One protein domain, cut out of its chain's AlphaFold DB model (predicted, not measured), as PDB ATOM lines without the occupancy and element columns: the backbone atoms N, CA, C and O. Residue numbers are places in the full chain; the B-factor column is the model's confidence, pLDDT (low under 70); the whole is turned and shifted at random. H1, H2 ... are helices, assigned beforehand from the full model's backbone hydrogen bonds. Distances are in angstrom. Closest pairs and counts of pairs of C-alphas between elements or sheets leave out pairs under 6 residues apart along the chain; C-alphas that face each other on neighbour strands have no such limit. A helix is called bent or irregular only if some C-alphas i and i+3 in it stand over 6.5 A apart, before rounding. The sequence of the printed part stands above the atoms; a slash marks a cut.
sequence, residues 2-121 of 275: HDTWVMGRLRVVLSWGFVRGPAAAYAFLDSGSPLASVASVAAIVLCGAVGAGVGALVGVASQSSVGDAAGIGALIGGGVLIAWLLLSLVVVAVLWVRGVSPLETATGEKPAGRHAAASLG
ATOM      1  N   HIS A   2     134.901 100.672 102.885       51.69
ATOM      2  CA  HIS A   2     135.041 101.784 101.928       51.69
ATOM      3  C   HIS A   2     135.309 103.158 102.584       51.69
ATOM      4  O   HIS A   2     136.093 103.934 102.040       51.69
ATOM      5  N   ASP A   3     134.779 103.426 103.783       54.06
ATOM      6  CA  ASP A   3     134.940 104.738 104.445       54.06
ATOM      7  C   ASP A   3     136.375 105.043 104.897       54.06
ATOM      8  O   ASP A   3     136.840 106.179 104.803       54.06
ATOM      9  N   THR A   4     137.136 104.030 105.323       52.97
ATOM     10  CA  THR A   4     138.535 104.211 105.750       52.97
ATOM     11  C   THR A   4     139.453 104.587 104.588       52.97
ATOM     12  O   THR A   4     140.454 105.279 104.777       52.97
ATOM     13  N   TRP A   5     139.093 104.181 103.370       60.06
ATOM     14  CA  TRP A   5     139.876 104.432 102.166       60.06
ATOM     15  C   TRP A   5     139.655 105.846 101.613       60.06
ATOM     16  O   TRP A   5     140.609 106.522 101.216       60.06
ATOM     17  N   VAL A   6     138.412 106.337 101.674       63.88
ATOM     18  CA  VAL A   6     138.059 107.722 101.322       63.88
ATOM     19  C   VAL A   6     138.707 108.708 102.301       63.88
ATOM     20  O   VAL A   6     139.338 109.674 101.865       63.88
ATOM     21  N   MET A   7     138.667 108.419 103.609       60.62
ATOM     22  CA  MET A   7     139.332 109.238 104.634       60.62
ATOM     23  C   MET A   7     140.853 109.317 104.425       60.62
ATOM     24  O   MET A   7     141.456 110.374 104.620       60.62
ATOM     25  N   GLY A   8     141.479 108.207 104.012       63.03
ATOM     26  CA  GLY A   8     142.908 108.150 103.704       63.03
ATOM     27  C   GLY A   8     143.288 109.047 102.525       63.03
ATOM     28  O   GLY A   8     144.210 109.853 102.636       63.03
ATOM     29  N   ARG A   9     142.534 108.976 101.418       72.94
ATOM     30  CA  ARG A   9     142.758 109.824 100.234       72.94
ATOM     31  C   ARG A   9     142.531 111.304 100.528       72.94
ATOM     32  O   ARG A   9     143.362 112.122 100.143       72.94
ATOM     33  N   LEU A  10     141.468 111.642 101.260       69.50
ATOM     34  CA  LEU A  10     141.179 113.024 101.647       69.50
ATOM     35  C   LEU A  10     142.315 113.610 102.497       69.50
ATOM     36  O   LEU A  10     142.774 114.716 102.234       69.50
ATOM     37  N   ARG A  11     142.835 112.851 103.471       69.25
ATOM     38  CA  ARG A  11     143.987 113.280 104.281       69.25
ATOM     39  C   ARG A  11     145.249 113.484 103.450       69.25
ATOM     40  O   ARG A  11     145.980 114.431 103.718       69.25
ATOM     41  N   VAL A  12     145.505 112.634 102.456       74.19
ATOM     42  CA  VAL A  12     146.662 112.791 101.558       74.19
ATOM     43  C   VAL A  12     146.523 114.054 100.711       74.19
ATOM     44  O   VAL A  12     147.474 114.828 100.639       74.19
ATOM     45  N   VAL A  13     145.343 114.299 100.132       72.81
ATOM     46  CA  VAL A  13     145.064 115.499  99.323       72.81
ATOM     47  C   VAL A  13     145.165 116.767 100.170       72.81
ATOM     48  O   VAL A  13     145.854 117.703  99.779       72.81
ATOM     49  N   LEU A  14     144.561 116.784 101.362       69.44
ATOM     50  CA  LEU A  14     144.650 117.915 102.289       69.44
ATOM     51  C   LEU A  14     146.090 118.129 102.775       69.44
ATOM     52  O   LEU A  14     146.583 119.251 102.786       69.44
ATOM     53  N   SER A  15     146.815 117.062 103.119       72.56
ATOM     54  CA  SER A  15     148.225 117.171 103.505       72.56
ATOM     55  C   SER A  15     149.084 117.735 102.375       72.56
ATOM     56  O   SER A  15     150.032 118.470 102.652       72.56
ATOM     57  N   TRP A  16     148.780 117.397 101.123       79.69
ATOM     58  CA  TRP A  16     149.454 117.966  99.963       79.69
ATOM     59  C   TRP A  16     149.091 119.430  99.753       79.69
ATOM     60  O   TRP A  16     149.991 120.255  99.654       79.69
ATOM     61  N   GLY A  17     147.803 119.770  99.763       68.88
ATOM     62  CA  GLY A  17     147.345 121.142  99.554       68.88
ATOM     63  C   GLY A  17     147.849 122.121 100.616       68.88
ATOM     64  O   GLY A  17     148.226 123.241 100.276       68.88
ATOM     65  N   PHE A  18     147.902 121.688 101.881       69.50
ATOM     66  CA  PHE A  18     148.156 122.579 103.016       69.50
ATOM     67  C   PHE A  18     149.564 122.509 103.610       69.50
ATOM     68  O   PHE A  18     149.941 123.427 104.330       69.50
ATOM     69  N   VAL A  19     150.338 121.444 103.367       71.44
ATOM     70  CA  VAL A  19     151.641 121.260 104.037       71.44
ATOM     71  C   VAL A  19     152.747 120.859 103.064       71.44
ATOM     72  O   VAL A  19     153.748 121.563 102.962       71.44
ATOM     73  N   ARG A  20     152.587 119.753 102.325       79.31
ATOM     74  CA  ARG A  20     153.655 119.241 101.445       79.31
ATOM     75  C   ARG A  20     153.843 120.075 100.186       79.31
ATOM     76  O   ARG A  20     154.975 120.372  99.837       79.31
ATOM     77  N   GLY A  21     152.757 120.478  99.534       77.75
ATOM     78  CA  GLY A  21     152.783 121.336  98.348       77.75
ATOM     79  C   GLY A  21     153.426 122.696  98.628       77.75
ATOM     80  O   GLY A  21     154.363 123.057  97.922       77.75
ATOM     81  N   PRO A  22     153.015 123.408  99.692       75.25
ATOM     82  CA  PRO A  22     153.676 124.635 100.126       75.25
ATOM     83  C   PRO A  22     155.183 124.487 100.387       75.25
ATOM     84  O   PRO A  22     155.987 125.304  99.938       75.25
ATOM     85  N   ALA A  23     155.586 123.407 101.066       73.56
ATOM     86  CA  ALA A  23     156.994 123.113 101.327       73.56
ATOM     87  C   ALA A  23     157.778 122.771 100.042       73.56
ATOM     88  O   ALA A  23     158.920 123.202  99.883       73.56
ATOM     89  N   ALA A  24     157.153 122.044  99.111       79.94
ATOM     90  CA  ALA A  24     157.732 121.690  97.818       79.94
ATOM     91  C   ALA A  24     157.909 122.915  96.914       79.94
ATOM     92  O   ALA A  24     158.957 123.065  96.291       79.94
ATOM     93  N   ALA A  25     156.921 123.814  96.870       76.62
ATOM     94  CA  ALA A  25     157.022 125.048  96.100       76.62
ATOM     95  C   ALA A  25     158.135 125.947  96.627       76.62
ATOM     96  O   ALA A  25     158.913 126.459  95.833       76.62
ATOM     97  N   TYR A  26     158.271 126.078  97.949       73.69
ATOM     98  CA  TYR A  26     159.402 126.802  98.518       73.69
ATOM     99  C   TYR A  26     160.741 126.175  98.111       73.69
ATOM    100  O   TYR A  26     161.607 126.880  97.609       73.69
ATOM    101  N   ALA A  27     160.903 124.855  98.260       75.25
ATOM    102  CA  ALA A  27     162.144 124.172  97.884       75.25
ATOM    103  C   ALA A  27     162.466 124.314  96.384       75.25
ATOM    104  O   ALA A  27     163.625 124.440  95.994       75.25
ATOM    105  N   PHE A  28     161.439 124.319  95.535       76.31
ATOM    106  CA  PHE A  28     161.589 124.537  94.103       76.31
ATOM    107  C   PHE A  28     161.974 125.986  93.770       76.31
ATOM    108  O   PHE A  28     162.848 126.200  92.932       76.31
ATOM    109  N   LEU A  29     161.386 126.975  94.448       71.56
ATOM    110  CA  LEU A  29     161.737 128.391  94.294       71.56
ATOM    111  C   LEU A  29     163.156 128.697  94.790       71.56
ATOM    112  O   LEU A  29     163.883 129.449  94.146       71.56
ATOM    113  N   ASP A  30     163.569 128.069  95.889       71.69
ATOM    114  CA  ASP A  30     164.895 128.229  96.498       71.69
ATOM    115  C   ASP A  30     166.011 127.508  95.716       71.69
ATOM    116  O   ASP A  30     167.193 127.775  95.909       71.69
ATOM    117  N   SER A  31     165.659 126.635  94.763       71.81
ATOM    118  CA  SER A  31     166.632 125.915  93.924       71.81
ATOM    119  C   SER A  31     167.514 126.822  93.054       71.81
ATOM    120  O   SER A  31     168.482 126.348  92.460       71.81
ATOM    121  N   GLY A  32     167.158 128.106  92.915       66.62
ATOM    122  CA  GLY A  32     167.848 129.066  92.051       66.62
ATOM    123  C   GLY A  32     167.693 128.778  90.554       66.62
ATOM    124  O   GLY A  32     168.350 129.422  89.737       66.62
ATOM    125  N   SER A  33     166.845 127.816  90.167       73.94
ATOM    126  CA  SER A  33     166.684 127.468  88.758       73.94
ATOM    127  C   SER A  33     165.895 128.546  87.997       73.94
ATOM    128  O   SER A  33     164.890 129.061  88.498       73.94
ATOM    129  N   PRO A  34     166.263 128.853  86.741       68.69
ATOM    130  CA  PRO A  34     165.473 129.750  85.897       68.69
ATOM    131  C   PRO A  34     164.069 129.185  85.613       68.69
ATOM    132  O   PRO A  34     163.119 129.944  85.416       68.69
ATOM    133  N   LEU A  35     163.909 127.854  85.677       73.56
ATOM    134  CA  LEU A  35     162.613 127.179  85.577       73.56
ATOM    135  C   LEU A  35     161.662 127.588  86.703       73.56
ATOM    136  O   LEU A  35     160.459 127.631  86.475       73.56
ATOM    137  N   ALA A  36     162.174 127.941  87.884       68.88
ATOM    138  CA  ALA A  36     161.348 128.398  88.994       68.88
ATOM    139  C   ALA A  36     160.670 129.744  88.703       68.88
ATOM    140  O   ALA A  36     159.491 129.928  89.007       68.88
ATOM    141  N   SER A  37     161.380 130.655  88.034       68.12
ATOM    142  CA  SER A  37     160.815 131.938  87.601       68.12
ATOM    143  C   SER A  37     159.746 131.733  86.526       68.12
ATOM    144  O   SER A  37     158.640 132.258  86.644       68.12
ATOM    145  N   VAL A  38     160.034 130.897  85.522       72.06
ATOM    146  CA  VAL A  38     159.086 130.576  84.441       72.06
ATOM    147  C   VAL A  38     157.841 129.872  84.982       72.06
ATOM    148  O   VAL A  38     156.724 130.244  84.635       72.06
ATOM    149  N   ALA A  39     158.012 128.896  85.871       71.88
ATOM    150  CA  ALA A  39     156.910 128.181  86.503       71.88
ATOM    151  C   ALA A  39     156.063 129.090  87.403       71.88
ATOM    152  O   ALA A  39     154.852 128.914  87.457       71.88
ATOM    153  N   SER A  40     156.665 130.083  88.067       70.00
ATOM    154  CA  SER A  40     155.925 131.072  88.864       70.00
ATOM    155  C   SER A  40     155.033 131.943  87.984       70.00
ATOM    156  O   SER A  40     153.852 132.114  88.276       70.00
ATOM    157  N   VAL A  41     155.572 132.441  86.866       70.75
ATOM    158  CA  VAL A  41     154.794 133.207  85.881       70.75
ATOM    159  C   VAL A  41     153.692 132.334  85.279       70.75
ATOM    160  O   VAL A  41     152.540 132.757  85.217       70.75
ATOM    161  N   ALA A  42     154.012 131.091  84.906       78.31
ATOM    162  CA  ALA A  42     153.034 130.142  84.389       78.31
ATOM    163  C   ALA A  42     151.926 129.842  85.411       78.31
ATOM    164  O   ALA A  42     150.761 129.808  85.035       78.31
ATOM    165  N   ALA A  43     152.254 129.684  86.697       73.06
ATOM    166  CA  ALA A  43     151.275 129.464  87.760       73.06
ATOM    167  C   ALA A  43     150.328 130.662  87.926       73.06
ATOM    168  O   ALA A  43     149.121 130.464  88.039       73.06
ATOM    169  N   ILE A  44     150.844 131.896  87.869       72.25
ATOM    170  CA  ILE A  44     150.024 133.118  87.910       72.25
ATOM    171  C   ILE A  44     149.054 133.155  86.727       72.25
ATOM    172  O   ILE A  44     147.848 133.316  86.922       72.25
ATOM    173  N   VAL A  45     149.568 132.958  85.508       75.56
ATOM    174  CA  VAL A  45     148.755 132.960  84.283       75.56
ATOM    175  C   VAL A  45     147.699 131.859  84.331       75.56
ATOM    176  O   VAL A  45     146.544 132.100  83.994       75.56
ATOM    177  N   LEU A  46     148.065 130.663  84.791       82.38
ATOM    178  CA  LEU A  46     147.175 129.509  84.826       82.38
ATOM    179  C   LEU A  46     146.088 129.661  85.897       82.38
ATOM    180  O   LEU A  46     144.927 129.389  85.611       82.38
ATOM    181  N   CYS A  47     146.410 130.168  87.091       75.94
ATOM    182  CA  CYS A  47     145.409 130.489  88.115       75.94
ATOM    183  C   CYS A  47     144.440 131.583  87.647       75.94
ATOM    184  O   CYS A  47     143.232 131.439  87.834       75.94
ATOM    185  N   GLY A  48     144.951 132.634  86.998       70.00
ATOM    186  CA  GLY A  48     144.119 133.675  86.396       70.00
ATOM    187  C   GLY A  48     143.206 133.125  85.297       70.00
ATOM    188  O   GLY A  48     142.006 133.373  85.319       70.00
ATOM    189  N   ALA A  49     143.741 132.314  84.381       77.12
ATOM    190  CA  ALA A  49     142.986 131.723  83.277       77.12
ATOM    191  C   ALA A  49     141.924 130.716  83.746       77.12
ATOM    192  O   ALA A  49     140.801 130.730  83.247       77.12
ATOM    193  N   VAL A  50     142.246 129.864  84.729       83.75
ATOM    194  CA  VAL A  50     141.277 128.934  85.334       83.75
ATOM    195  C   VAL A  50     140.176 129.709  86.051       83.75
ATOM    196  O   VAL A  50     138.998 129.411  85.854       83.75
ATOM    197  N   GLY A  51     140.540 130.733  86.827       77.00
ATOM    198  CA  GLY A  51     139.577 131.629  87.460       77.00
ATOM    199  C   GLY A  51     138.653 132.291  86.437       77.00
ATOM    200  O   GLY A  51     137.432 132.241  86.588       77.00
ATOM    201  N   ALA A  52     139.219 132.831  85.354       75.31
ATOM    202  CA  ALA A  52     138.469 133.456  84.268       75.31
ATOM    203  C   ALA A  52     137.504 132.480  83.587       75.31
ATOM    204  O   ALA A  52     136.348 132.821  83.350       75.31
ATOM    205  N   GLY A  53     137.950 131.250  83.318       83.00
ATOM    206  CA  GLY A  53     137.119 130.203  82.727       83.00
ATOM    207  C   GLY A  53     135.935 129.818  83.617       83.00
ATOM    208  O   GLY A  53     134.810 129.716  83.132       83.00
ATOM    209  N   VAL A  54     136.156 129.665  84.928       84.69
ATOM    210  CA  VAL A  54     135.071 129.408  85.892       84.69
ATOM    211  C   VAL A  54     134.103 130.591  85.951       84.69
ATOM    212  O   VAL A  54     132.892 130.389  85.896       84.69
ATOM    213  N   GLY A  55     134.622 131.820  86.002       74.56
ATOM    214  CA  GLY A  55     133.814 133.039  85.972       74.56
ATOM    215  C   GLY A  55     132.949 133.143  84.716       74.56
ATOM    216  O   GLY A  55     131.751 133.393  84.812       74.56
ATOM    217  N   ALA A  56     133.516 132.846  83.544       78.50
ATOM    218  CA  ALA A  56     132.787 132.818  82.279       78.50
ATOM    219  C   ALA A  56     131.652 131.778  82.285       78.50
ATOM    220  O   ALA A  56     130.538 132.084  81.859       78.50
ATOM    221  N   LEU A  57     131.900 130.570  82.809       84.12
ATOM    222  CA  LEU A  57     130.876 129.524  82.938       84.12
ATOM    223  C   LEU A  57     129.728 129.954  83.860       84.12
ATOM    224  O   LEU A  57     128.563 129.720  83.540       84.12
ATOM    225  N   VAL A  58     130.042 130.617  84.977       83.69
ATOM    226  CA  VAL A  58     129.034 131.193  85.882       83.69
ATOM    227  C   VAL A  58     128.259 132.315  85.189       83.69
ATOM    228  O   VAL A  58     127.037 132.378  85.324       83.69
ATOM    229  N   GLY A  59     128.934 133.161  84.407       77.69
ATOM    230  CA  GLY A  59     128.306 134.214  83.608       77.69
ATOM    231  C   GLY A  59     127.267 133.659  82.632       77.69
ATOM    232  O   GLY A  59     126.116 134.091  82.632       77.69
ATOM    233  N   VAL A  60     127.636 132.609  81.889       88.44
ATOM    234  CA  VAL A  60     126.728 131.891  80.978       88.44
ATOM    235  C   VAL A  60     125.548 131.273  81.733       88.44
ATOM    236  O   VAL A  60     124.403 131.427  81.313       88.44
ATOM    237  N   ALA A  61     125.800 130.605  82.862       88.69
ATOM    238  CA  ALA A  61     124.753 129.954  83.652       88.69
ATOM    239  C   ALA A  61     123.770 130.949  84.298       88.69
ATOM    240  O   ALA A  61     122.604 130.614  84.499       88.69
ATOM    241  N   SER A  62     124.230 132.160  84.614       86.75
ATOM    242  CA  SER A  62     123.440 133.215  85.267       86.75
ATOM    243  C   SER A  62     122.823 134.228  84.299       86.75
ATOM    244  O   SER A  62     122.167 135.159  84.756       86.75
ATOM    245  N   GLN A  63     123.014 134.060  82.983       86.56
ATOM    246  CA  GLN A  63     122.599 135.023  81.949       86.56
ATOM    247  C   GLN A  63     123.137 136.450  82.187       86.56
ATOM    248  O   GLN A  63     122.493 137.434  81.832       86.56
ATOM    249  N   SER A  64     124.318 136.564  82.797       82.06
ATOM    250  CA  SER A  64     124.994 137.840  83.047       82.06
ATOM    251  C   SER A  64     126.099 138.107  82.014       82.06
ATOM    252  O   SER A  64     126.392 137.273  81.155       82.06
ATOM    253  N   SER A  65     126.707 139.296  82.072       84.69
ATOM    254  CA  SER A  65     127.845 139.667  81.222       84.69
ATOM    255  C   SER A  65     129.011 138.689  81.422       84.69
ATOM    256  O   SER A  65     129.636 138.641  82.482       84.69
ATOM    257  N   VAL A  66     129.317 137.899  80.384       83.44
ATOM    258  CA  VAL A  66     130.394 136.889  80.412       83.44
ATOM    259  C   VAL A  66     131.759 137.543  80.630       83.44
ATOM    260  O   VAL A  66     132.597 136.968  81.319       83.44
ATOM    261  N   GLY A  67     131.972 138.744  80.077       67.38
ATOM    262  CA  GLY A  67     133.220 139.496  80.230       67.38
ATOM    263  C   GLY A  67     133.478 139.901  81.681       67.38
ATOM    264  O   GLY A  67     134.552 139.620  82.211       67.38
ATOM    265  N   ASP A  68     132.469 140.463  82.348       71.56
ATOM    266  CA  ASP A  68     132.593 140.916  83.739       71.56
ATOM    267  C   ASP A  68     132.727 139.728  84.696       71.56
ATOM    268  O   ASP A  68     133.592 139.715  85.573       71.56
ATOM    269  N   ALA A  69     131.935 138.672  84.480       69.88
ATOM    270  CA  ALA A  69     132.013 137.452  85.273       69.88
ATOM    271  C   ALA A  69     133.368 136.736  85.105       69.88
ATOM    272  O   ALA A  69     133.936 136.256  86.088       69.88
ATOM    273  N   ALA A  70     133.926 136.702  83.889       72.31
ATOM    274  CA  ALA A  70     135.271 136.186  83.636       72.31
ATOM    275  C   ALA A  70     136.353 137.051  84.300       72.31
ATOM    276  O   ALA A  70     137.283 136.509  84.897       72.31
ATOM    277  N   GLY A  71     136.219 138.381  84.264       68.62
ATOM    278  CA  GLY A  71     137.120 139.303  84.958       68.62
ATOM    279  C   GLY A  71     137.140 139.070  86.473       68.62
ATOM    280  O   GLY A  71     138.206 138.865  87.057       68.62
ATOM    281  N   ILE A  72     135.963 138.995  87.101       72.00
ATOM    282  CA  ILE A  72     135.820 138.679  88.533       72.00
ATOM    283  C   ILE A  72     136.401 137.292  88.841       72.00
ATOM    284  O   ILE A  72     137.139 137.124  89.812       72.00
ATOM    285  N   GLY A  73     136.126 136.299  87.992       67.88
ATOM    286  CA  GLY A  73     136.694 134.959  88.117       67.88
ATOM    287  C   GLY A  73     138.226 134.957  88.086       67.88
ATOM    288  O   GLY A  73     138.855 134.290  88.910       67.88
ATOM    289  N   ALA A  74     138.841 135.737  87.191       67.62
ATOM    290  CA  ALA A  74     140.293 135.884  87.105       67.62
ATOM    291  C   ALA A  74     140.887 136.484  88.389       67.62
ATOM    292  O   ALA A  74     141.893 135.983  88.898       67.62
ATOM    293  N   LEU A  75     140.234 137.510  88.950       67.69
ATOM    294  CA  LEU A  75     140.628 138.131  90.217       67.69
ATOM    295  C   LEU A  75     140.538 137.144  91.386       67.69
ATOM    296  O   LEU A  75     141.466 137.067  92.191       67.69
ATOM    297  N   ILE A  76     139.474 136.337  91.453       71.38
ATOM    298  CA  ILE A  76     139.332 135.277  92.462       71.38
ATOM    299  C   ILE A  76     140.448 134.236  92.303       71.38
ATOM    300  O   ILE A  76     141.080 133.864  93.292       71.38
ATOM    301  N   GLY A  77     140.741 133.799  91.074       66.69
ATOM    302  CA  GLY A  77     141.837 132.869  90.785       66.69
ATOM    303  C   GLY A  77     143.202 133.399  91.238       66.69
ATOM    304  O   GLY A  77     143.967 132.680  91.886       66.69
ATOM    305  N   GLY A  78     143.483 134.681  90.977       64.19
ATOM    306  CA  GLY A  78     144.672 135.370  91.482       64.19
ATOM    307  C   GLY A  78     144.695 135.479  93.011       64.19
ATOM    308  O   GLY A  78     145.715 135.194  93.639       64.19
ATOM    309  N   GLY A  79     143.559 135.808  93.628       63.12
ATOM    310  CA  GLY A  79     143.402 135.871  95.082       63.12
ATOM    311  C   GLY A  79     143.666 134.530  95.772       63.12
ATOM    312  O   GLY A  79     144.353 134.489  96.792       63.12
ATOM    313  N   VAL A  80     143.202 133.420  95.190       73.31
ATOM    314  CA  VAL A  80     143.479 132.058  95.683       73.31
ATOM    315  C   VAL A  80     144.972 131.743  95.627       73.31
ATOM    316  O   VAL A  80     145.512 131.196  96.590       73.31
ATOM    317  N   LEU A  81     145.662 132.122  94.546       72.25
ATOM    318  CA  LEU A  81     147.110 131.944  94.444       72.25
ATOM    319  C   LEU A  81     147.850 132.753  95.517       72.25
ATOM    320  O   LEU A  81     148.720 132.210  96.195       72.25
ATOM    321  N   ILE A  82     147.476 134.019  95.723       71.75
ATOM    322  CA  ILE A  82     148.056 134.865  96.777       71.75
ATOM    323  C   ILE A  82     147.812 134.245  98.158       71.75
ATOM    324  O   ILE A  82     148.749 134.120  98.945       71.75
ATOM    325  N   ALA A  83     146.588 133.796  98.444       66.62
ATOM    326  CA  ALA A  83     146.259 133.128  99.702       66.62
ATOM    327  C   ALA A  83     147.090 131.850  99.908       66.62
ATOM    328  O   ALA A  83     147.567 131.590 101.014       66.62
ATOM    329  N   TRP A  84     147.326 131.078  98.846       76.25
ATOM    330  CA  TRP A  84     148.158 129.879  98.890       76.25
ATOM    331  C   TRP A  84     149.653 130.193  99.079       76.25
ATOM    332  O   TRP A  84     150.349 129.491  99.816       76.25
ATOM    333  N   LEU A  85     150.156 131.277  98.486       71.94
ATOM    334  CA  LEU A  85     151.518 131.766  98.723       71.94
ATOM    335  C   LEU A  85     151.696 132.263 100.164       71.94
ATOM    336  O   LEU A  85     152.699 131.942 100.800       71.94
ATOM    337  N   LEU A  86     150.707 132.973 100.719       70.75
ATOM    338  CA  LEU A  86     150.701 133.373 102.129       70.75
ATOM    339  C   LEU A  86     150.686 132.153 103.054       70.75
ATOM    340  O   LEU A  86     151.477 132.084 103.995       70.75
ATOM    341  N   LEU A  87     149.846 131.156 102.759       70.06
ATOM    342  CA  LEU A  87     149.870 129.872 103.457       70.06
ATOM    343  C   LEU A  87     151.257 129.223 103.364       70.06
ATOM    344  O   LEU A  87     151.759 128.713 104.363       70.06
ATOM    345  N   SER A  88     151.905 129.288 102.201       70.88
ATOM    346  CA  SER A  88     153.248 128.739 102.008       70.88
ATOM    347  C   SER A  88     154.301 129.438 102.846       70.88
ATOM    348  O   SER A  88     155.102 128.762 103.488       70.88
ATOM    349  N   LEU A  89     154.239 130.764 102.953       73.69
ATOM    350  CA  LEU A  89     155.079 131.519 103.880       73.69
ATOM    351  C   LEU A  89     154.854 131.086 105.334       73.69
ATOM    352  O   LEU A  89     155.823 130.883 106.064       73.69
ATOM    353  N   VAL A  90     153.599 130.887 105.752       70.25
ATOM    354  CA  VAL A  90     153.272 130.421 107.110       70.25
ATOM    355  C   VAL A  90     153.815 129.012 107.359       70.25
ATOM    356  O   VAL A  90     154.440 128.772 108.392       70.25
ATOM    357  N   VAL A  91     153.625 128.079 106.424       70.62
ATOM    358  CA  VAL A  91     154.131 126.702 106.539       70.62
ATOM    359  C   VAL A  91     155.653 126.700 106.630       70.62
ATOM    360  O   VAL A  91     156.206 126.087 107.542       70.62
ATOM    361  N   VAL A  92     156.333 127.431 105.748       73.38
ATOM    362  CA  VAL A  92     157.794 127.582 105.759       73.38
ATOM    363  C   VAL A  92     158.264 128.187 107.079       73.38
ATOM    364  O   VAL A  92     159.199 127.664 107.680       73.38
ATOM    365  N   ALA A  93     157.580 129.211 107.595       65.12
ATOM    366  CA  ALA A  93     157.886 129.794 108.898       65.12
ATOM    367  C   ALA A  93     157.736 128.770 110.036       65.12
ATOM    368  O   ALA A  93     158.605 128.681 110.902       65.12
ATOM    369  N   VAL A  94     156.685 127.943 110.027       67.88
ATOM    370  CA  VAL A  94     156.491 126.868 111.019       67.88
ATOM    371  C   VAL A  94     157.590 125.805 110.917       67.88
ATOM    372  O   VAL A  94     158.121 125.374 111.945       67.88
ATOM    373  N   LEU A  95     157.959 125.388 109.704       71.94
ATOM    374  CA  LEU A  95     159.045 124.430 109.468       71.94
ATOM    375  C   LEU A  95     160.393 124.991 109.931       71.94
ATOM    376  O   LEU A  95     161.142 124.312 110.635       71.94
ATOM    377  N   TRP A  96     160.641 126.266 109.652       69.12
ATOM    378  CA  TRP A  96     161.818 126.999 110.099       69.12
ATOM    379  C   TRP A  96     161.882 127.144 111.630       69.12
ATOM    380  O   TRP A  96     162.931 126.911 112.242       69.12
ATOM    381  N   VAL A  97     160.755 127.448 112.290       63.69
ATOM    382  CA  VAL A  97     160.629 127.463 113.762       63.69
ATOM    383  C   VAL A  97     160.988 126.095 114.342       63.69
ATOM    384  O   VAL A  97     161.728 126.021 115.328       63.69
ATOM    385  N   ARG A  98     160.497 125.020 113.714       67.12
ATOM    386  CA  ARG A  98     160.733 123.628 114.125       67.12
ATOM    387  C   ARG A  98     162.120 123.097 113.750       67.12
ATOM    388  O   ARG A  98     162.524 122.073 114.302       67.12
ATOM    389  N   GLY A  99     162.852 123.787 112.874       66.69
ATOM    390  CA  GLY A  99     164.143 123.338 112.348       66.69
ATOM    391  C   GLY A  99     164.023 122.080 111.485       66.69
ATOM    392  O   GLY A  99     164.909 121.235 111.528       66.69
ATOM    393  N   VAL A 100     162.903 121.929 110.775       72.62
ATOM    394  CA  VAL A 100     162.647 120.843 109.814       72.62
ATOM    395  C   VAL A 100     162.770 121.436 108.419       72.62
ATOM    396  O   VAL A 100     162.256 122.533 108.194       72.62
ATOM    397  N   SER A 101     163.460 120.764 107.499       75.31
ATOM    398  CA  SER A 101     163.627 121.312 106.150       75.31
ATOM    399  C   SER A 101     162.333 121.201 105.321       75.31
ATOM    400  O   SER A 101     161.529 120.280 105.523       75.31
ATOM    401  N   PRO A 102     162.080 122.128 104.376       74.38
ATOM    402  CA  PRO A 102     160.929 122.052 103.482       74.38
ATOM    403  C   PRO A 102     161.043 120.828 102.586       74.38
ATOM    404  O   PRO A 102     160.039 120.176 102.323       74.38
ATOM    405  N   LEU A 103     162.272 120.466 102.207       75.88
ATOM    406  CA  LEU A 103     162.569 119.273 101.428       75.88
ATOM    407  C   LEU A 103     162.150 117.995 102.174       75.88
ATOM    408  O   LEU A 103     161.406 117.195 101.618       75.88
ATOM    409  N   GLU A 104     162.523 117.853 103.455       77.31
ATOM    410  CA  GLU A 104     162.085 116.736 104.314       77.31
ATOM    411  C   GLU A 104     160.561 116.649 104.425       77.31
ATOM    412  O   GLU A 104     159.977 115.566 104.428       77.31
ATOM    413  N   THR A 105     159.893 117.799 104.524       77.75
ATOM    414  CA  THR A 105     158.433 117.849 104.658       77.75
ATOM    415  C   THR A 105     157.733 117.525 103.339       77.75
ATOM    416  O   THR A 105     156.701 116.851 103.344       77.75
ATOM    417  N   ALA A 106     158.296 117.980 102.217       76.94
ATOM    418  CA  ALA A 106     157.783 117.753 100.873       76.94
ATOM    419  C   ALA A 106     157.867 116.274 100.472       76.94
ATOM    420  O   ALA A 106     156.874 115.712 100.010       76.94
ATOM    421  N   THR A 107     159.021 115.634 100.686       76.44
ATOM    422  CA  THR A 107     159.252 114.235 100.291       76.44
ATOM    423  C   THR A 107     158.778 113.239 101.348       76.44
ATOM    424  O   THR A 107     158.404 112.116 101.020       76.44
ATOM    425  N   GLY A 108     158.735 113.643 102.622       66.12
ATOM    426  CA  GLY A 108     158.444 112.749 103.743       66.12
ATOM    427  C   GLY A 108     159.605 111.817 104.103       66.12
ATOM    428  O   GLY A 108     159.445 110.961 104.974       66.12
ATOM    429  N   GLU A 109     160.762 111.981 103.463       68.56
ATOM    430  CA  GLU A 109     161.964 111.198 103.720       68.56
ATOM    431  C   GLU A 109     162.843 111.914 104.749       68.56
ATOM    432  O   GLU A 109     163.184 113.087 104.600       68.56
ATOM    433  N   LYS A 110     163.227 111.204 105.817       57.31
ATOM    434  CA  LYS A 110     164.283 111.681 106.718       57.31
ATOM    435  C   LYS A 110     165.631 111.477 106.025       57.31
ATOM    436  O   LYS A 110     165.836 110.389 105.483       57.31
ATOM    437  N   PRO A 111     166.572 112.434 106.092       53.50
ATOM    438  CA  PRO A 111     167.900 112.238 105.532       53.50
ATOM    439  C   PRO A 111     168.550 111.006 106.174       53.50
ATOM    440  O   PRO A 111     168.761 110.943 107.388       53.50
ATOM    441  N   ALA A 112     168.824 109.994 105.352       40.41
ATOM    442  CA  ALA A 112     169.475 108.769 105.778       40.41
ATOM    443  C   ALA A 112     170.992 109.001 105.846       40.41
ATOM    444  O   ALA A 112     171.656 109.096 104.819       40.41
ATOM    445  N   GLY A 113     171.552 109.082 107.057       43.16
ATOM    446  CA  GLY A 113     172.999 108.959 107.266       43.16
ATOM    447  C   GLY A 113     173.607 109.870 108.336       43.16
ATOM    448  O   GLY A 113     173.156 110.985 108.578       43.16
ATOM    449  N   ARG A 114     174.706 109.395 108.943       42.31
ATOM    450  CA  ARG A 114     175.580 110.130 109.890       42.31
ATOM    451  C   ARG A 114     176.357 111.294 109.248       42.31
ATOM    452  O   ARG A 114     176.997 112.061 109.957       42.31
ATOM    453  N   HIS A 115     176.263 111.423 107.927       42.53
ATOM    454  CA  HIS A 115     176.776 112.524 107.117       42.53
ATOM    455  C   HIS A 115     175.651 113.105 106.253       42.53
ATOM    456  O   HIS A 115     175.841 113.323 105.059       42.53
ATOM    457  N   ALA A 116     174.456 113.298 106.832       45.03
ATOM    458  CA  ALA A 116     173.429 114.129 106.211       45.03
ATOM    459  C   ALA A 116     174.109 115.437 105.798       45.03
ATOM    460  O   ALA A 116     174.698 116.108 106.649       45.03
ATOM    461  N   ALA A 117     174.143 115.679 104.485       43.12
ATOM    462  CA  ALA A 117     174.882 116.761 103.860       43.12
ATOM    463  C   ALA A 117     174.744 118.032 104.696       43.12
ATOM    464  O   ALA A 117     173.640 118.345 105.151       43.12
ATOM    465  N   ALA A 118     175.877 118.707 104.928       44.91
ATOM    466  CA  ALA A 118     175.933 120.023 105.546       44.91
ATOM    467  C   ALA A 118     174.691 120.811 105.128       44.91
ATOM    468  O   ALA A 118     174.442 120.941 103.930       44.91
ATOM    469  N   SER A 119     173.877 121.210 106.106       48.22
ATOM    470  CA  SER A 119     172.619 121.920 105.897       48.22
ATOM    471  C   SER A 119     172.825 122.996 104.833       48.22
ATOM    472  O   SER A 119     173.477 124.006 105.098       48.22
ATOM    473  N   LEU A 120     172.332 122.727 103.620       50.38
ATOM    474  CA  LEU A 120     172.381 123.585 102.437       50.38
ATOM    475  C   LEU A 120     171.560 124.852 102.728       50.38
ATOM    476  O   LEU A 120     170.409 124.964 102.332       50.38
ATOM    477  N   GLY A 121     172.097 125.752 103.552       54.56
ATOM    478  CA  GLY A 121     171.467 127.012 103.954       54.56
ATOM    479  C   GLY A 121     170.287 126.915 104.935       54.56
ATOM    480  O   GLY A 121     169.840 127.951 105.426       54.56
TER     481      GLY A 121
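This is residues 2 to 121 of the 275 residues of an uncharacterized protein of Kribbella soli (UniProt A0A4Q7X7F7). Two long helices, H2 and H3, form a hairpin opened into a V, with H1b, the second arm of the bent first helix, crossing H3 near the open end. The first arm, H1a, leads away from the V, and its residues 3 to 11 stick out; short H4 packs on H1b, and a tail trails off beyond it, with residues 112 to 118 sticking out. The printed part has 120 residues with four named helices, in the order H1, H2, H3, H4, and no named strand: the class is all helix. The whole is loose, with a radius of gyration of the C-alphas of 18.6 A, and flat, with spans of 65 by 44 by 23 A.

Find C-alpha 3 at (134.940, 104.738, 104.445), where H1, residues 3 to 30, begins. By its hydrogen bonds it was assigned as one helix, but it is bent: C-alphas 17 and 20 are 6.9 A apart. Its arms are H1a, residues 3 to 17, 21.1 A long, and H1b, residues 20 to 30, 15.2 A long. After a tight link, look at C-alpha 34, (165.473, 129.750, 85.897); from there H2 runs to residue 61, 40.8 A. H3, residues 66 to 98, is the longest helix at 47.3 A. H4, residues 102 to 107, ends at C-alpha 107, (159.252, 114.235, 100.291).

Begin with the hub, H1 taken whole, which touches three other helices. Its arms H1a and H1b run the same way at a shallow tilt of 24 degrees. H1b touches residues 84 to 92 of H3, about perpendicular at 85 degrees; the closest C-alphas, of Pro 22 and Ser 88, are 4.5 A apart. H4 touches H1b at a steep tilt of 55 degrees, opposite ways, with the C-alphas of Arg 20 and Ala 106 closest at 4.4 A. H1b and H2 only just touch, only at the corner, with 3 pairs of C-alphas within 8 A, Leu 29 and Ala 36 closest at 5.3 A. H2 and H3 form a helical hairpin, at a steep tilt of 43 degrees, opposite ways; H3 touches H2 with residues 66 to 81 alone, and the C-alphas of Gly 55 and Gly 73 are closest at 4.1 A. H1a is apart from H2 and H3. In H1a, H1b, H2, H3 and H4, every O i to N i+4 pair is within hydrogen-bond range.

Look at the C-alphas of Gln 63 and Arg 114 for the two farthest apart, 64.9 A. The printed part has no cut, and its three links between helices are tight. Residues 108 to 121 hold no named element. The mean pLDDT of the printed part is 70.1; 46 residues are under 70, among them residues 2 to 8 and 108 to 121.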